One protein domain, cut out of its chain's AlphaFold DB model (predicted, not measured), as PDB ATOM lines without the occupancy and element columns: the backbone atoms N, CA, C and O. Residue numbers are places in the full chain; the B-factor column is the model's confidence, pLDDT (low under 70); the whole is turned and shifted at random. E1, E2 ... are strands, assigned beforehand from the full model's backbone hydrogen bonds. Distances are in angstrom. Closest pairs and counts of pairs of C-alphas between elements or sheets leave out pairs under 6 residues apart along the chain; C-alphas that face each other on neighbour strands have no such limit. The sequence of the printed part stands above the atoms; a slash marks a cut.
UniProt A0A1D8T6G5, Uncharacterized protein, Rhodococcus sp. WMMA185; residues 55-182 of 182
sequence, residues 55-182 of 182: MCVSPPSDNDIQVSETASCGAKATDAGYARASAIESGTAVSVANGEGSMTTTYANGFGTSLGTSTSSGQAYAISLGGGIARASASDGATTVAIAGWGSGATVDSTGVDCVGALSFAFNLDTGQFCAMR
ATOM      1  N   MET A  55     573.913 365.649 336.424       97.00
ATOM      2  CA  MET A  55     575.116 364.844 336.629       97.00
ATOM      3  C   MET A  55     575.985 365.505 337.692       97.00
ATOM      4  O   MET A  55     576.283 366.688 337.572       97.00
ATOM      5  N   CYS A  56     576.424 364.723 338.675       98.44
ATOM      6  CA  CYS A  56     577.336 365.163 339.722       98.44
ATOM      7  C   CYS A  56     578.553 364.237 339.744       98.44
ATOM      8  O   CYS A  56     578.391 363.009 339.717       98.44
ATOM      9  N   VAL A  57     579.765 364.796 339.788       98.31
ATOM     10  CA  VAL A  57     581.010 364.011 339.751       98.31
ATOM     11  C   VAL A  57     582.064 364.592 340.693       98.31
ATOM     12  O   VAL A  57     582.348 365.787 340.674       98.31
ATOM     13  N   SER A  58     582.687 363.725 341.488       97.50
ATOM     14  CA  SER A  58     583.758 364.084 342.415       97.50
ATOM     15  C   SER A  58     584.841 362.997 342.412       97.50
ATOM     16  O   SER A  58     584.505 361.843 342.682       97.50
ATOM     17  N   PRO A  59     586.123 363.305 342.122       96.88
ATOM     18  CA  PRO A  59     586.660 364.548 341.540       96.88
ATOM     19  C   PRO A  59     586.189 364.778 340.079       96.88
ATOM     20  O   PRO A  59     585.683 363.843 339.457       96.88
ATOM     21  N   PRO A  60     586.354 365.977 339.477       93.62
ATOM     22  CA  PRO A  60     587.251 367.068 339.880       93.62
ATOM     23  C   PRO A  60     586.691 368.007 340.956       93.62
ATOM     24  O   PRO A  60     587.469 368.701 341.600       93.62
ATOM     25  N   SER A  61     585.375 368.042 341.158       95.31
ATOM     26  CA  SER A  61     584.752 368.848 342.211       95.31
ATOM     27  C   SER A  61     584.940 368.176 343.571       95.31
ATOM     28  O   SER A  61     584.688 366.979 343.698       95.31
ATOM     29  N   ASP A  62     585.311 368.923 344.613       93.00
ATOM     30  CA  ASP A  62     585.421 368.363 345.970       93.00
ATOM     31  C   ASP A  62     584.073 367.873 346.503       93.00
ATOM     32  O   ASP A  62     584.024 366.882 347.220       93.00
ATOM     33  N   ASN A  63     582.986 368.574 346.194       96.44
ATOM     34  CA  ASN A  63     581.616 368.199 346.525       96.44
ATOM     35  C   ASN A  63     580.708 368.800 345.452       96.44
ATOM     36  O   ASN A  63     580.640 370.023 345.332       96.44
ATOM     37  N   ASP A  64     580.050 367.958 344.665       98.25
ATOM     38  CA  ASP A  64     579.208 368.385 343.550       98.25
ATOM     39  C   ASP A  64     577.747 368.095 343.877       98.25
ATOM     40  O   ASP A  64     577.375 366.939 344.068       98.25
ATOM     41  N   ILE A  65     576.926 369.136 343.989       98.00
ATOM     42  CA  ILE A  65     575.494 369.026 344.275       98.00
ATOM     43  C   ILE A  65     574.769 369.890 343.256       98.00
ATOM     44  O   ILE A  65     574.983 371.100 343.202       98.00
ATOM     45  N   GLN A  66     573.905 369.264 342.466       97.19
ATOM     46  CA  GLN A  66     573.188 369.913 341.375       97.19
ATOM     47  C   GLN A  66     571.698 369.601 341.479       97.19
ATOM     48  O   GLN A  66     571.296 368.471 341.765       97.19
ATOM     49  N   VAL A  67     570.872 370.605 341.203       96.31
ATOM     50  CA  VAL A  67     569.419 370.468 341.070       96.31
ATOM     51  C   VAL A  67     569.032 371.098 339.741       96.31
ATOM     52  O   VAL A  67     569.338 372.264 339.501       96.31
ATOM     53  N   SER A  68     568.384 370.324 338.872       93.19
ATOM     54  CA  SER A  68     567.939 370.771 337.554       93.19
ATOM     55  C   SER A  68     566.466 370.427 337.387       93.19
ATOM     56  O   SER A  68     566.097 369.252 337.372       93.19
ATOM     57  N   GLU A  69     565.633 371.463 337.283       90.25
ATOM     58  CA  GLU A  69     564.168 371.373 337.251       90.25
ATOM     59  C   GLU A  69     563.596 370.570 338.431       90.25
ATOM     60  O   GLU A  69     563.405 371.123 339.514       90.25
ATOM     61  N   THR A  70     563.324 369.278 338.232       92.00
ATOM     62  CA  THR A  70     562.781 368.366 339.249       92.00
ATOM     63  C   THR A  70     563.767 367.291 339.709       92.00
ATOM     64  O   THR A  70     563.494 366.615 340.698       92.00
ATOM     65  N   ALA A  71     564.892 367.105 339.012       95.81
ATOM     66  CA  ALA A  71     565.884 366.077 339.322       95.81
ATOM     67  C   ALA A  71     567.038 366.647 340.160       95.81
ATOM     68  O   ALA A  71     567.433 367.805 339.994       95.81
ATOM     69  N   SER A  72     567.616 365.825 341.040       97.50
ATOM     70  CA  SER A  72     568.753 366.232 341.873       97.50
ATOM     71  C   SER A  72     569.841 365.165 341.969       97.50
ATOM     72  O   SER A  72     569.566 363.962 341.944       97.50
ATOM     73  N   CYS A  73     571.090 365.605 342.101       98.31
ATOM     74  CA  CYS A  73     572.199 364.722 342.420       98.31
ATOM     75  C   CYS A  73     573.152 365.304 343.470       98.31
ATOM     76  O   CYS A  73     573.213 366.516 343.681       98.31
ATOM     77  N   GLY A  74     573.922 364.416 344.101       98.62
ATOM     78  CA  GLY A  74     575.061 364.757 344.948       98.62
ATOM     79  C   GLY A  74     576.197 363.747 344.782       98.62
ATOM     80  O   GLY A  74     575.962 362.542 344.844       98.62
ATOM     81  N   ALA A  75     577.426 364.210 344.582       98.69
ATOM     82  CA  ALA A  75     578.621 363.377 344.501       98.69
ATOM     83  C   ALA A  75     579.736 363.946 345.384       98.69
ATOM     84  O   ALA A  75     580.154 365.093 345.215       98.69
ATOM     85  N   LYS A  76     580.247 363.120 346.300       98.62
ATOM     86  CA  LYS A  76     581.349 363.468 347.202       98.62
ATOM     87  C   LYS A  76     582.388 362.354 347.236       98.62
ATOM     88  O   LYS A  76     582.076 361.244 347.656       98.62
ATOM     89  N   ALA A  77     583.620 362.665 346.849       98.00
ATOM     90  CA  ALA A  77     584.772 361.808 347.080       98.00
ATOM     91  C   ALA A  77     585.744 362.393 348.120       98.00
ATOM     92  O   ALA A  77     585.857 363.615 348.288       98.00
ATOM     93  N   THR A  78     586.451 361.504 348.812       96.81
ATOM     94  CA  THR A  78     587.602 361.784 349.685       96.81
ATOM     95  C   THR A  78     588.669 360.703 349.509       96.81
ATOM     96  O   THR A  78     588.385 359.613 349.007       96.81
ATOM     97  N   ASP A  79     589.908 361.024 349.890       93.56
ATOM     98  CA  ASP A  79     591.033 360.083 349.984       93.56
ATOM     99  C   ASP A  79     591.267 359.241 348.715       93.56
ATOM    100  O   ASP A  79     591.426 358.029 348.769       93.56
ATOM    101  N   ALA A  80     591.275 359.904 347.551       93.06
ATOM    102  CA  ALA A  80     591.442 359.304 346.219       93.06
ATOM    103  C   ALA A  80     590.337 358.315 345.770       93.06
ATOM    104  O   ALA A  80     590.548 357.535 344.838       93.06
ATOM    105  N   GLY A  81     589.144 358.379 346.372       96.56
ATOM    106  CA  GLY A  81     587.937 357.742 345.838       96.56
ATOM    107  C   GLY A  81     587.347 358.457 344.607       96.56
ATOM    108  O   GLY A  81     587.788 359.540 344.216       96.56
ATOM    109  N   TYR A  82     586.307 357.866 344.010       98.31
ATOM    110  CA  TYR A  82     585.545 358.426 342.889       98.31
ATOM    111  C   TYR A  82     584.033 358.241 343.079       98.31
ATOM    112  O   TYR A  82     583.527 357.125 343.192       98.31
ATOM    113  N   ALA A  83     583.293 359.345 343.066       98.62
ATOM    114  CA  ALA A  83     581.848 359.390 343.221       98.62
ATOM    115  C   ALA A  83     581.182 359.960 341.961       98.62
ATOM    116  O   ALA A  83     581.535 361.043 341.489       98.62
ATOM    117  N   ARG A  84     580.166 359.259 341.453       98.56
ATOM    118  CA  ARG A  84     579.325 359.712 340.340       98.56
ATOM    119  C   ARG A  84     577.854 359.510 340.677       98.56
ATOM    120  O   ARG A  84     577.428 358.397 340.969       98.56
ATOM    121  N   ALA A  85     577.063 360.568 340.567       98.69
ATOM    122  CA  ALA A  85     575.615 360.515 340.719       98.69
ATOM    123  C   ALA A  85     574.920 361.101 339.490       98.69
ATOM    124  O   ALA A  85     575.442 362.005 338.834       98.69
ATOM    125  N   SER A  86     573.752 360.563 339.154       98.12
ATOM    126  CA  SER A  86     572.991 360.979 337.978       98.12
ATOM    127  C   SER A  86     571.494 360.817 338.182       98.12
ATOM    128  O   SER A  86     571.046 359.780 338.669       98.12
ATOM    129  N   ALA A  87     570.716 361.830 337.808       97.81
ATOM    130  CA  ALA A  87     569.267 361.784 337.933       97.81
ATOM    131  C   ALA A  87     568.540 362.438 336.755       97.81
ATOM    132  O   ALA A  87     569.050 363.351 336.110       97.81
ATOM    133  N   ILE A  88     567.330 361.967 336.472       96.50
ATOM    134  CA  ILE A  88     566.426 362.499 335.442       96.50
ATOM    135  C   ILE A  88     564.973 362.244 335.878       96.50
ATOM    136  O   ILE A  88     564.752 361.503 336.833       96.50
ATOM    137  N   GLU A  89     563.975 362.843 335.222       93.62
ATOM    138  CA  GLU A  89     562.545 362.544 335.458       93.62
ATOM    139  C   GLU A  89     562.154 362.590 336.956       93.62
ATOM    140  O   GLU A  89     561.595 361.640 337.506       93.62
ATOM    141  N   SER A  90     562.503 363.678 337.648       95.31
ATOM    142  CA  SER A  90     562.277 363.855 339.096       95.31
ATOM    143  C   SER A  90     563.002 362.864 340.026       95.31
ATOM    144  O   SER A  90     562.635 362.731 341.192       95.31
ATOM    145  N   GLY A  91     564.013 362.141 339.536       97.00
ATOM    146  CA  GLY A  91     564.850 361.259 340.350       97.00
ATOM    147  C   GLY A  91     565.798 362.009 341.297       97.00
ATOM    148  O   GLY A  91     566.118 363.183 341.097       97.00
ATOM    149  N   THR A  92     566.287 361.302 342.317       98.31
ATOM    150  CA  THR A  92     567.322 361.779 343.250       98.31
ATOM    151  C   THR A  92     568.439 360.745 343.380       98.31
ATOM    152  O   THR A  92     568.166 359.587 343.694       98.31
ATOM    153  N   ALA A  93     569.693 361.145 343.154       98.50
ATOM    154  CA  ALA A  93     570.853 360.251 343.215       98.50
ATOM    155  C   ALA A  93     571.982 360.819 344.092       98.50
ATOM    156  O   ALA A  93     572.445 361.931 343.853       98.50
ATOM    157  N   VAL A  94     572.468 360.067 345.083       98.81
ATOM    158  CA  VAL A  94     573.589 360.492 345.944       98.81
ATOM    159  C   VAL A  94     574.685 359.435 345.968       98.81
ATOM    160  O   VAL A  94     574.417 358.261 346.200       98.81
ATOM    161  N   SER A  95     575.928 359.860 345.761       98.56
ATOM    162  CA  SER A  95     577.119 359.013 345.711       98.56
ATOM    163  C   SER A  95     578.195 359.533 346.662       98.56
ATOM    164  O   SER A  95     578.642 360.671 346.509       98.56
ATOM    165  N   VAL A  96     578.677 358.695 347.583       98.69
ATOM    166  CA  VAL A  96     579.773 359.041 348.509       98.69
ATOM    167  C   VAL A  96     580.884 357.992 348.449       98.69
ATOM    168  O   VAL A  96     580.640 356.839 348.764       98.69
ATOM    169  N   ALA A  97     582.106 358.367 348.077       98.31
ATOM    170  CA  ALA A  97     583.247 357.446 348.009       98.31
ATOM    171  C   ALA A  97     584.398 357.939 348.897       98.31
ATOM    172  O   ALA A  97     584.922 359.027 348.673       98.31
ATOM    173  N   ASN A  98     584.799 357.163 349.903       97.50
ATOM    174  CA  ASN A  98     585.775 357.588 350.907       97.50
ATOM    175  C   ASN A  98     586.895 356.556 351.108       97.50
ATOM    176  O   ASN A  98     586.726 355.574 351.831       97.50
ATOM    177  N   GLY A  99     588.051 356.807 350.498       95.31
ATOM    178  CA  GLY A  99     589.239 355.960 350.612       95.31
ATOM    179  C   GLY A  99     589.782 355.531 349.255       95.31
ATOM    180  O   GLY A  99     589.045 355.487 348.265       95.31
ATOM    181  N   GLU A 100     591.061 355.164 349.227       95.81
ATOM    182  CA  GLU A 100     591.785 354.880 347.990       95.81
ATOM    183  C   GLU A 100     591.113 353.752 347.196       95.81
ATOM    184  O   GLU A 100     590.732 352.717 347.745       95.81
ATOM    185  N   GLY A 101     590.907 353.982 345.897       94.75
ATOM    186  CA  GLY A 101     590.253 353.029 344.999       94.75
ATOM    187  C   GLY A 101     588.739 352.871 345.187       94.75
ATOM    188  O   GLY A 101     588.128 352.167 344.389       94.75
ATOM    189  N   SER A 102     588.120 353.520 346.182       97.75
ATOM    190  CA  SER A 102     586.678 353.388 346.435       97.75
ATOM    191  C   SER A 102     585.876 354.076 345.332       97.75
ATOM    192  O   SER A 102     586.074 355.262 345.067       97.75
ATOM    193  N   MET A 103     584.940 353.365 344.711       98.38
ATOM    194  CA  MET A 103     584.065 353.887 343.661       98.38
ATOM    195  C   MET A 103     582.604 353.793 344.089       98.38
ATOM    196  O   MET A 103     582.136 352.740 344.513       98.38
ATOM    197  N   THR A 104     581.842 354.866 343.916       98.69
ATOM    198  CA  THR A 104     580.381 354.815 344.035       98.69
ATOM    199  C   THR A 104     579.738 355.385 342.777       98.69
ATOM    200  O   THR A 104     580.157 356.422 342.260       98.69
ATOM    201  N   THR A 105     578.729 354.691 342.250       98.75
ATOM    202  CA  THR A 105     577.930 355.144 341.107       98.75
ATOM    203  C   THR A 105     576.444 355.022 341.411       98.75
ATOM    204  O   THR A 105     575.955 353.942 341.739       98.75
ATOM    205  N   THR A 106     575.708 356.123 341.257       98.81
ATOM    206  CA  THR A 106     574.253 356.154 341.438       98.81
ATOM    207  C   THR A 106     573.504 356.712 340.232       98.81
ATOM    208  O   THR A 106     573.928 357.677 339.589       98.81
ATOM    209  N   TYR A 107     572.365 356.089 339.932       98.44
ATOM    210  CA  TYR A 107     571.412 356.520 338.911       98.44
ATOM    211  C   TYR A 107     569.985 356.487 339.462       98.44
ATOM    212  O   TYR A 107     569.602 355.502 340.095       98.44
ATOM    213  N   ALA A 108     569.187 357.517 339.185       98.12
ATOM    214  CA  ALA A 108     567.769 357.545 339.530       98.12
ATOM    215  C   ALA A 108     566.901 358.180 338.432       98.12
ATOM    216  O   ALA A 108     567.207 359.271 337.951       98.12
ATOM    217  N   ASN A 109     565.775 357.551 338.087       96.00
ATOM    218  CA  ASN A 109     564.762 358.153 337.219       96.00
ATOM    219  C   ASN A 109     563.327 357.933 337.711       96.00
ATOM    220  O   ASN A 109     563.054 357.072 338.547       96.00
ATOM    221  N   GLY A 110     562.401 358.732 337.180       93.94
ATOM    222  CA  GLY A 110     560.957 358.584 337.353       93.94
ATOM    223  C   GLY A 110     560.504 358.657 338.808       93.94
ATOM    224  O   GLY A 110     559.793 357.763 339.246       93.94
ATOM    225  N   PHE A 111     560.935 359.673 339.561       95.81
ATOM    226  CA  PHE A 111     560.770 359.800 341.026       95.81
ATOM    227  C   PHE A 111     561.553 358.779 341.880       95.81
ATOM    228  O   PHE A 111     561.353 358.710 343.093       95.81
ATOM    229  N   GLY A 112     562.452 357.983 341.290       97.25
ATOM    230  CA  GLY A 112     563.306 357.045 342.029       97.25
ATOM    231  C   GLY A 112     564.330 357.733 342.945       97.25
ATOM    232  O   GLY A 112     564.720 358.877 342.709       97.25
ATOM    233  N   THR A 113     564.796 357.025 343.977       98.44
ATOM    234  CA  THR A 113     565.813 357.509 344.932       98.44
ATOM    235  C   THR A 113     566.952 356.506 345.094       98.44
ATOM    236  O   THR A 113     566.788 355.466 345.730       98.44
ATOM    237  N   SER A 114     568.127 356.848 344.566       98.56
ATOM    238  CA  SER A 114     569.327 356.014 344.612       98.56
ATOM    239  C   SER A 114     570.380 356.610 345.544       98.56
ATOM    240  O   SER A 114     570.778 357.762 345.378       98.56
ATOM    241  N   LEU A 115     570.849 355.837 346.524       98.75
ATOM    242  CA  LEU A 115     571.872 356.270 347.479       98.75
ATOM    243  C   LEU A 115     572.980 355.213 347.564       98.75
ATOM    244  O   LEU A 115     572.736 354.068 347.949       98.75
ATOM    245  N   GLY A 116     574.199 355.614 347.228       98.56
ATOM    246  CA  GLY A 116     575.384 354.771 347.237       98.56
ATOM    247  C   GLY A 116     576.437 355.305 348.201       98.56
ATOM    248  O   GLY A 116     576.616 356.521 348.316       98.56
ATOM    249  N   THR A 117     577.167 354.406 348.852       98.56
ATOM    250  CA  THR A 117     578.382 354.755 349.591       98.56
ATOM    251  C   THR A 117     579.453 353.684 349.438       98.56
ATOM    252  O   THR A 117     579.138 352.496 349.410       98.56
ATOM    253  N   SER A 118     580.723 354.074 349.405       98.31
ATOM    254  CA  SER A 118     581.815 353.112 349.478       98.31
ATOM    255  C   SER A 118     583.037 353.595 350.247       98.31
ATOM    256  O   SER A 118     583.313 354.793 350.315       98.31
ATOM    257  N   THR A 119     583.749 352.647 350.857       97.94
ATOM    258  CA  THR A 119     584.967 352.876 351.647       97.94
ATOM    259  C   THR A 119     586.028 351.812 351.384       97.94
ATOM    260  O   THR A 119     585.711 350.736 350.884       97.94
ATOM    261  N   SER A 120     587.283 352.070 351.767       94.81
ATOM    262  CA  SER A 120     588.374 351.073 351.771       94.81
ATOM    263  C   SER A 120     588.476 350.246 350.471       94.81
ATOM    264  O   SER A 120     588.470 349.018 350.512       94.81
ATOM    265  N   SER A 121     588.529 350.899 349.306       96.00
ATOM    266  CA  SER A 121     588.527 350.289 347.957       96.00
ATOM    267  C   SER A 121     587.241 349.565 347.517       96.00
ATOM    268  O   SER A 121     587.216 348.934 346.463       96.00
ATOM    269  N   GLY A 122     586.154 349.667 348.287       98.00
ATOM    270  CA  GLY A 122     584.860 349.082 347.935       98.00
ATOM    271  C   GLY A 122     584.158 349.793 346.769       98.00
ATOM    272  O   GLY A 122     584.288 351.008 346.590       98.00
ATOM    273  N   GLN A 123     583.356 349.037 346.015       98.50
ATOM    274  CA  GLN A 123     582.641 349.500 344.819       98.50
ATOM    275  C   GLN A 123     581.117 349.390 345.000       98.50
ATOM    276  O   GLN A 123     580.586 348.285 345.077       98.50
ATOM    277  N   ALA A 124     580.389 350.509 345.039       98.69
ATOM    278  CA  ALA A 124     578.936 350.519 345.252       98.69
ATOM    279  C   ALA A 124     578.159 351.048 344.035       98.69
ATOM    280  O   ALA A 124     578.425 352.141 343.529       98.69
ATOM    281  N   TYR A 125     577.142 350.299 343.602       98.81
ATOM    282  CA  TYR A 125     576.269 350.653 342.481       98.81
ATOM    283  C   TYR A 125     574.804 350.650 342.921       98.81
ATOM    284  O   TYR A 125     574.272 349.599 343.264       98.81
ATOM    285  N   ALA A 126     574.120 351.795 342.879       98.75
ATOM    286  CA  ALA A 126     572.685 351.867 343.174       98.75
ATOM    287  C   ALA A 126     571.899 352.468 341.995       98.75
ATOM    288  O   ALA A 126     572.236 353.532 341.470       98.75
ATOM    289  N   ILE A 127     570.833 351.796 341.565       98.56
ATOM    290  CA  ILE A 127     570.033 352.162 340.390       98.56
ATOM    291  C   ILE A 127     568.552 352.143 340.771       98.56
ATOM    292  O   ILE A 127     568.032 351.115 341.190       98.56
ATOM    293  N   SER A 128     567.857 353.264 340.605       98.25
ATOM    294  CA  SER A 128     566.435 353.389 340.940       98.25
ATOM    295  C   SER A 128     565.612 353.793 339.731       98.25
ATOM    296  O   SER A 128     565.864 354.835 339.130       98.25
ATOM    297  N   LEU A 129     564.610 352.983 339.403       96.00
ATOM    298  CA  LEU A 129     563.751 353.161 338.242       96.00
ATOM    299  C   LEU A 129     562.316 353.447 338.692       96.00
ATOM    300  O   LEU A 129     561.754 352.699 339.486       96.00
ATOM    301  N   GLY A 130     561.702 354.510 338.174       92.69
ATOM    302  CA  GLY A 130     560.251 354.703 338.246       92.69
ATOM    303  C   GLY A 130     559.643 354.744 339.656       92.69
ATOM    304  O   GLY A 130     558.574 354.177 339.879       92.69
ATOM    305  N   GLY A 131     560.332 355.369 340.612       93.12
ATOM    306  CA  GLY A 131     559.867 355.509 341.997       93.12
ATOM    307  C   GLY A 131     560.444 354.468 342.951       93.12
ATOM    308  O   GLY A 131     560.082 354.461 344.124       93.12
ATOM    309  N   GLY A 132     561.331 353.592 342.469       97.69
ATOM    310  CA  GLY A 132     562.063 352.658 343.318       97.69
ATOM    311  C   GLY A 132     563.081 353.324 344.243       97.69
ATOM    312  O   GLY A 132     563.523 354.449 344.000       97.69
ATOM    313  N   ILE A 133     563.501 352.605 345.285       98.44
ATOM    314  CA  ILE A 133     564.532 353.042 346.238       98.44
ATOM    315  C   ILE A 133     565.689 352.038 346.239       98.44
ATOM    316  O   ILE A 133     565.523 350.901 346.677       98.44
ATOM    317  N   ALA A 134     566.868 352.459 345.774       98.69
ATOM    318  CA  ALA A 134     568.069 351.624 345.768       98.69
ATOM    319  C   ALA A 134     569.107 352.124 346.778       98.69
ATOM    320  O   ALA A 134     569.432 353.313 346.821       98.69
ATOM    321  N   ARG A 135     569.655 351.206 347.578       98.62
ATOM    322  CA  ARG A 135     570.741 351.462 348.533       98.62
ATOM    323  C   ARG A 135     571.889 350.495 348.273       98.62
ATOM    324  O   ARG A 135     571.677 349.291 348.342       98.62
ATOM    325  N   ALA A 136     573.092 351.002 348.039       98.75
ATOM    326  CA  ALA A 136     574.291 350.168 347.982       98.75
ATOM    327  C   ALA A 136     575.380 350.735 348.893       98.75
ATOM    328  O   ALA A 136     575.706 351.918 348.813       98.75
ATOM    329  N   SER A 137     575.938 349.893 349.754       98.56
ATOM    330  CA  SER A 137     577.119 350.193 350.562       98.56
ATOM    331  C   SER A 137     578.195 349.153 350.280       98.56
ATOM    332  O   SER A 137     577.884 347.966 350.225       98.56
ATOM    333  N   ALA A 138     579.446 349.570 350.112       98.31
ATOM    334  CA  ALA A 138     580.579 348.666 349.916       98.31
ATOM    335  C   ALA A 138     581.769 349.088 350.783       98.31
ATOM    336  O   ALA A 138     582.094 350.269 350.849       98.31
ATOM    337  N   SER A 139     582.445 348.134 351.415       97.06
ATOM    338  CA  SER A 139     583.695 348.376 352.137       97.06
ATOM    339  C   SER A 139     584.733 347.316 351.781       97.06
ATOM    340  O   SER A 139     584.399 346.277 351.223       97.06
ATOM    341  N   ASP A 140     585.994 347.593 352.094       94.69
ATOM    342  CA  ASP A 140     587.079 346.604 352.190       94.69
ATOM    343  C   ASP A 140     587.303 345.776 350.907       94.69
ATOM    344  O   ASP A 140     587.560 344.576 350.945       94.69
ATOM    345  N   GLY A 141     587.193 346.436 349.749       94.69
ATOM    346  CA  GLY A 141     587.330 345.826 348.421       94.69
ATOM    347  C   GLY A 141     586.087 345.080 347.920       94.69
ATOM    348  O   GLY A 141     586.052 344.664 346.760       94.69
ATOM    349  N   ALA A 142     585.042 344.942 348.744       97.44
ATOM    350  CA  ALA A 142     583.777 344.352 348.327       97.44
ATOM    351  C   ALA A 142     583.139 345.166 347.193       97.44
ATOM    352  O   ALA A 142     583.314 346.378 347.074       97.44
ATOM    353  N   THR A 143     582.339 344.500 346.366       98.38
ATOM    354  CA  THR A 143     581.505 345.166 345.363       98.38
ATOM    355  C   THR A 143     580.043 344.858 345.658       98.38
ATOM    356  O   THR A 143     579.700 343.710 345.947       98.38
ATOM    357  N   THR A 144     579.178 345.868 345.600       98.69
ATOM    358  CA  THR A 144     577.747 345.723 345.880       98.69
ATOM    359  C   THR A 144     576.892 346.450 344.848       98.69
ATOM    360  O   THR A 144     577.241 347.525 344.355       98.69
ATOM    361  N   VAL A 145     575.767 345.838 344.478       98.69
ATOM    362  CA  VAL A 145     574.832 346.361 343.474       98.69
ATOM    363  C   VAL A 145     573.408 346.292 344.015       98.69
ATOM    364  O   VAL A 145     572.985 345.228 344.451       98.69
ATOM    365  N   ALA A 146     572.655 347.387 343.928       98.75
ATOM    366  CA  ALA A 146     571.212 347.439 344.147       98.75
ATOM    367  C   ALA A 146     570.503 348.057 342.937       98.75
ATOM    368  O   ALA A 146     570.896 349.112 342.439       98.75
ATOM    369  N   ILE A 147     569.427 347.420 342.489       98.56
ATOM    370  CA  ILE A 147     568.553 347.865 341.406       98.56
ATOM    371  C   ILE A 147     567.116 347.766 341.912       98.56
ATOM    372  O   ILE A 147     566.640 346.671 342.198       98.56
ATOM    373  N   ALA A 148     566.430 348.898 342.022       98.38
ATOM    374  CA  ALA A 148     565.031 348.975 342.430       98.38
ATOM    375  C   ALA A 148     564.164 349.435 341.252       98.38
ATOM    376  O   ALA A 148     564.463 350.451 340.620       98.38
ATOM    377  N   GLY A 149     563.107 348.683 340.966       96.25
ATOM    378  CA  GLY A 149     562.104 348.983 339.948       96.25
ATOM    379  C   GLY A 149     560.970 349.888 340.443       96.25
ATOM    380  O   GLY A 149     561.032 350.493 341.512       96.25
ATOM    381  N   TRP A 150     559.902 349.970 339.647       94.38
ATOM    382  CA  TRP A 150     558.777 350.874 339.893       94.38
ATOM    383  C   TRP A 150     558.100 350.627 341.246       94.38
ATOM    384  O   TRP A 150     557.465 349.592 341.451       94.38
ATOM    385  N   GLY A 151     558.207 351.605 342.151       91.94
ATOM    386  CA  GLY A 151     557.636 351.540 343.500       91.94
ATOM    387  C   GLY A 151     558.198 350.418 344.383       91.94
ATOM    388  O   GLY A 151     557.530 350.013 345.333       91.94
ATOM    389  N   SER A 152     559.382 349.892 344.060       97.19
ATOM    390  CA  SER A 152     560.017 348.776 344.765       97.19
ATOM    391  C   SER A 152     561.334 349.185 345.443       97.19
ATOM    392  O   SER A 152     561.739 350.347 345.408       97.19
ATOM    393  N   GLY A 153     561.980 348.262 346.151       98.06
ATOM    394  CA  GLY A 153     563.136 348.540 346.997       98.06
ATOM    395  C   GLY A 153     564.215 347.479 346.859       98.06
ATOM    396  O   GLY A 153     563.913 346.289 346.825       98.06
ATOM    397  N   ALA A 154     565.472 347.911 346.810       98.62
ATOM    398  CA  ALA A 154     566.638 347.037 346.809       98.62
ATOM    399  C   ALA A 154     567.731 347.645 347.689       98.62
ATOM    400  O   ALA A 154     568.150 348.782 347.463       98.62
ATOM    401  N   THR A 155     568.212 346.903 348.682       98.62
ATOM    402  CA  THR A 155     569.289 347.355 349.566       98.62
ATOM    403  C   THR A 155     570.368 346.297 349.701       98.62
ATOM    404  O   THR A 155     570.054 345.120 349.861       98.62
ATOM    405  N   VAL A 156     571.632 346.712 349.675       98.56
ATOM    406  CA  VAL A 156     572.786 345.853 349.952       98.56
ATOM    407  C   VAL A 156     573.851 346.598 350.746       98.56
ATOM    408  O   VAL A 156     574.179 347.749 350.448       98.56
ATOM    409  N   ASP A 157     574.413 345.913 351.733       96.81
ATOM    410  CA  ASP A 157     575.582 346.338 352.494       96.81
ATOM    411  C   ASP A 157     576.402 345.114 352.959       96.81
ATOM    412  O   ASP A 157     576.302 344.025 352.383       96.81
ATOM    413  N   SER A 158     577.267 345.290 353.961       94.25
ATOM    414  CA  SER A 158     578.073 344.216 354.558       94.25
ATOM    415  C   SER A 158     577.294 343.305 355.518       94.25
ATOM    416  O   SER A 158     577.805 342.259 355.915       94.25
ATOM    417  N   THR A 159     576.069 343.674 355.901       94.38
ATOM    418  CA  THR A 159     575.193 342.894 356.790       94.38
ATOM    419  C   THR A 159     574.223 342.003 356.018       94.38
ATOM    420  O   THR A 159     573.843 340.941 356.519       94.38
ATOM    421  N   GLY A 160     573.851 342.386 354.791       96.50
ATOM    422  CA  GLY A 160     573.022 341.550 353.934       96.50
ATOM    423  C   GLY A 160     572.490 342.219 352.670       96.50
ATOM    424  O   GLY A 160     573.006 343.221 352.174       96.50
ATOM    425  N   VAL A 161     571.425 341.609 352.154       98.38
ATOM    426  CA  VAL A 161     570.651 342.031 350.982       98.38
ATOM    427  C   VAL A 161     569.164 341.989 351.328       98.38
ATOM    428  O   VAL A 161     568.716 341.047 351.983       98.38
ATOM    429  N   ASP A 162     568.398 342.975 350.870       98.19
ATOM    430  CA  ASP A 162     566.934 342.987 350.967       98.19
ATOM    431  C   ASP A 162     566.305 343.528 349.676       98.19
ATOM    432  O   ASP A 162     566.849 344.423 349.024       98.19
ATOM    433  N   CYS A 163     565.171 342.942 349.290       98.25
ATOM    434  CA  CYS A 163     564.450 343.242 348.057       98.25
ATOM    435  C   CYS A 163     562.942 343.203 348.316       98.25
ATOM    436  O   CYS A 163     562.398 342.161 348.686       98.25
ATOM    437  N   VAL A 164     562.239 344.296 348.020       97.62
ATOM    438  CA  VAL A 164     560.799 344.434 348.267       97.62
ATOM    439  C   VAL A 164     560.096 344.926 347.008       97.62
ATOM    440  O   VAL A 164     560.314 346.051 346.581       97.62
ATOM    441  N   GLY A 165     559.190 344.121 346.450       95.69
ATOM    442  CA  GLY A 165     558.386 344.491 345.277       95.69
ATOM    443  C   GLY A 165     559.038 344.158 343.929       95.69
ATOM    444  O   GLY A 165     560.193 343.739 343.859       95.69
ATOM    445  N   ALA A 166     558.263 344.315 342.854       92.75
ATOM    446  CA  ALA A 166     558.612 343.877 341.501       92.75
ATOM    447  C   ALA A 166     559.909 344.505 340.963       92.75
ATOM    448  O   ALA A 166     560.248 345.645 341.290       92.75
ATOM    449  N   LEU A 167     560.608 343.770 340.094       94.25
ATOM    450  CA  LEU A 167     561.854 344.193 339.440       94.25
ATOM    451  C   LEU A 167     562.929 344.740 340.408       94.25
ATOM    452  O   LEU A 167     563.615 345.711 340.091       94.25
ATOM    453  N   SER A 168     563.077 344.109 341.577       97.56
ATOM    454  CA  SER A 168     564.126 344.438 342.556       97.56
ATOM    455  C   SER A 168     565.253 343.412 342.500       97.56
ATOM    456  O   SER A 168     564.994 342.210 342.470       97.56
ATOM    457  N   PHE A 169     566.502 343.858 342.529       98.31
ATOM    458  CA  PHE A 169     567.681 342.998 342.572       98.31
ATOM    459  C   PHE A 169     568.757 343.639 343.442       98.31
ATOM    460  O   PHE A 169     569.095 344.800 343.231       98.31
ATOM    461  N   ALA A 170     569.331 342.893 344.381       98.56
ATOM    462  CA  ALA A 170     570.503 343.341 345.123       98.56
ATOM    463  C   ALA A 170     571.505 342.197 345.283       98.56
ATOM    464  O   ALA A 170     571.093 341.051 345.459       98.56
ATOM    465  N   PHE A 171     572.806 342.485 345.216       98.25
ATOM    466  CA  PHE A 171     573.842 341.476 345.441       98.25
ATOM    467  C   PHE A 171     575.164 342.045 345.955       98.25
ATOM    468  O   PHE A 171     575.553 343.164 345.610       98.25
ATOM    469  N   ASN A 172     575.846 341.245 346.772       98.19
ATOM    470  CA  ASN A 172     577.170 341.505 347.325       98.19
ATOM    471  C   ASN A 172     578.143 340.434 346.795       98.19
ATOM    472  O   ASN A 172     577.900 339.239 346.967       98.19
ATOM    473  N   LEU A 173     579.221 340.851 346.122       96.88
ATOM    474  CA  LEU A 173     580.206 339.930 345.535       96.88
ATOM    475  C   LEU A 173     581.068 339.229 346.589       96.88
ATOM    476  O   LEU A 173     581.524 338.119 346.332       96.88
ATOM    477  N   ASP A 174     581.308 339.872 347.733       96.69
ATOM    478  CA  ASP A 174     582.189 339.357 348.784       96.69
ATOM    479  C   ASP A 174     581.511 338.222 349.564       96.69
ATOM    480  O   ASP A 174     582.048 337.124 349.694       96.69
ATOM    481  N   THR A 175     580.262 338.442 349.988       96.00
ATOM    482  CA  THR A 175     579.482 337.439 350.734       96.00
ATOM    483  C   THR A 175     578.745 336.440 349.836       96.00
ATOM    484  O   THR A 175     578.230 335.433 350.324       96.00
ATOM    485  N   GLY A 176     578.629 336.725 348.534       96.94
ATOM    486  CA  GLY A 176     577.821 335.954 347.581       96.94
ATOM    487  C   GLY A 176     576.306 336.043 347.814       96.94
ATOM    488  O   GLY A 176     575.538 335.333 347.160       96.94
ATOM    489  N   GLN A 177     575.853 336.888 348.745       97.88
ATOM    490  CA  GLN A 177     574.435 337.081 349.036       97.88
ATOM    491  C   GLN A 177     573.756 337.853 347.903       97.88
ATOM    492  O   GLN A 177     574.287 338.844 347.399       97.88
ATOM    493  N   PHE A 178     572.550 337.424 347.532       98.12
ATOM    494  CA  PHE A 178     571.714 338.121 346.561       98.12
ATOM    495  C   PHE A 178     570.226 337.994 346.898       98.12
ATOM    496  O   PHE A 178     569.793 337.019 347.513       98.12
ATOM    497  N   CYS A 179     569.441 338.965 346.450       97.94
ATOM    498  CA  CYS A 179     567.990 338.893 346.396       97.94
ATOM    499  C   CYS A 179     567.505 339.306 345.003       97.94
ATOM    500  O   CYS A 179     568.136 340.113 344.317       97.94
ATOM    501  N   ALA A 180     566.394 338.718 344.564       97.12
ATOM    502  CA  ALA A 180     565.784 339.006 343.274       97.12
ATOM    503  C   ALA A 180     564.263 338.840 343.374       97.12
ATOM    504  O   ALA A 180     563.771 337.772 343.734       97.12
ATOM    505  N   MET A 181     563.532 339.893 343.028       94.12
ATOM    506  CA  MET A 181     562.076 339.939 342.956       94.12
ATOM    507  C   MET A 181     561.664 340.290 341.528       94.12
ATOM    508  O   MET A 181     562.238 341.192 340.914       94.12
ATOM    509  N   ARG A 182     560.671 339.574 340.999       86.75
ATOM    510  CA  ARG A 182     560.151 339.768 339.643       86.75
ATOM    511  C   ARG A 182     558.878 340.601 339.666       86.75
ATOM    512  O   ARG A 182     557.919 340.164 340.332       86.75
TER     513      ARG A 182
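Overview. This is residues 55 to 182 of the 182 residues of an uncharacterized protein of Rhodococcus sp. WMMA185 (UniProt A0A1D8T6G5). The domain is a thin, flat slab of two seven-stranded sheets face to face, in which the chain from E3 to E11 winds in flattened, stacked turns, one strand in one sheet and the next in the other. E2 and E3 make a hairpin near one end of the slab; E11 with E12 and E13 with E14 make hairpins at the other. The printed part has 128 residues, with no named helix and 14 named strands, E1 to E14 in order; the class is all strand. Both sheets are mixed, one in the order E1 E4 E6 E8 E10 E13 E14, the other E2 E3 E5 E7 E9 E11 E12. The whole is compact, with a radius of gyration of the C-alphas of 13.4 A, and spans 38 by 38 by 13 A.

Arrangement. Begin with E1, residues 55 to 58, an edge strand antiparallel to E4, residues 82 to 87, at 168 degrees; N 56 and O 85 are within hydrogen-bond range at 2.9 A, as are the N and O pairs named below at their distances. In the other sheet, edge strand E2, residues 63 to 68, forms a hairpin with E3, residues 71 to 78: N 64 to O 75, 2.9 A. E3 is parallel to E5, residues 92 to 98: N 74 to O 93, 2.9 A. Now find E6, residues 103 to 108, parallel to E4: N 84 to O 104, 2.9 A. E7, residues 113 to 119, is parallel to E5: N 94 to O 114, 2.9 A. E8, residues 123 to 128, is parallel to E6: N 105 to O 124, 2.9 A. E9, residues 133 to 138, is parallel to E7: N 115 to O 134, 2.9 A. E10, residues 143 to 148, is parallel to E8: N 125 to O 144, 2.9 A. E11, residues 153 to 156, is parallel to E9, N 135 to O 154, 2.9 A, and forms a hairpin with edge strand E12, residues 161 to 164: N 153 to O 164, 2.8 A. E13, residues 168 to 172, is antiparallel to E10, N 145 to O 171, 2.9 A, and forms a hairpin with edge strand E14, residues 178 to 181: N 168 to O 181, 3.1 A. From sheet to sheet, the closest C-alphas of E3 and E4, Ala 75 and Ala 83, are 5.3 A apart.

Along the chain. Find C-alpha 55 at (575.116, 364.844, 336.629), where E1 begins. E3, the longest strand, runs 24.4 A from C-alpha 71 to C-alpha 78; E7 measures 20.8 A and E5 20.4 A. E14 ends at C-alpha 181, (562.076, 339.939, 342.956).

Size, cuts and confidence. The farthest C-alphas, Glu 69 and Thr 175, are 39.6 A apart. The printed part has no cut, and the links from E1 through E14 are tight. Mean pLDDT of the printed part is 97.0; no printed residue is under 70.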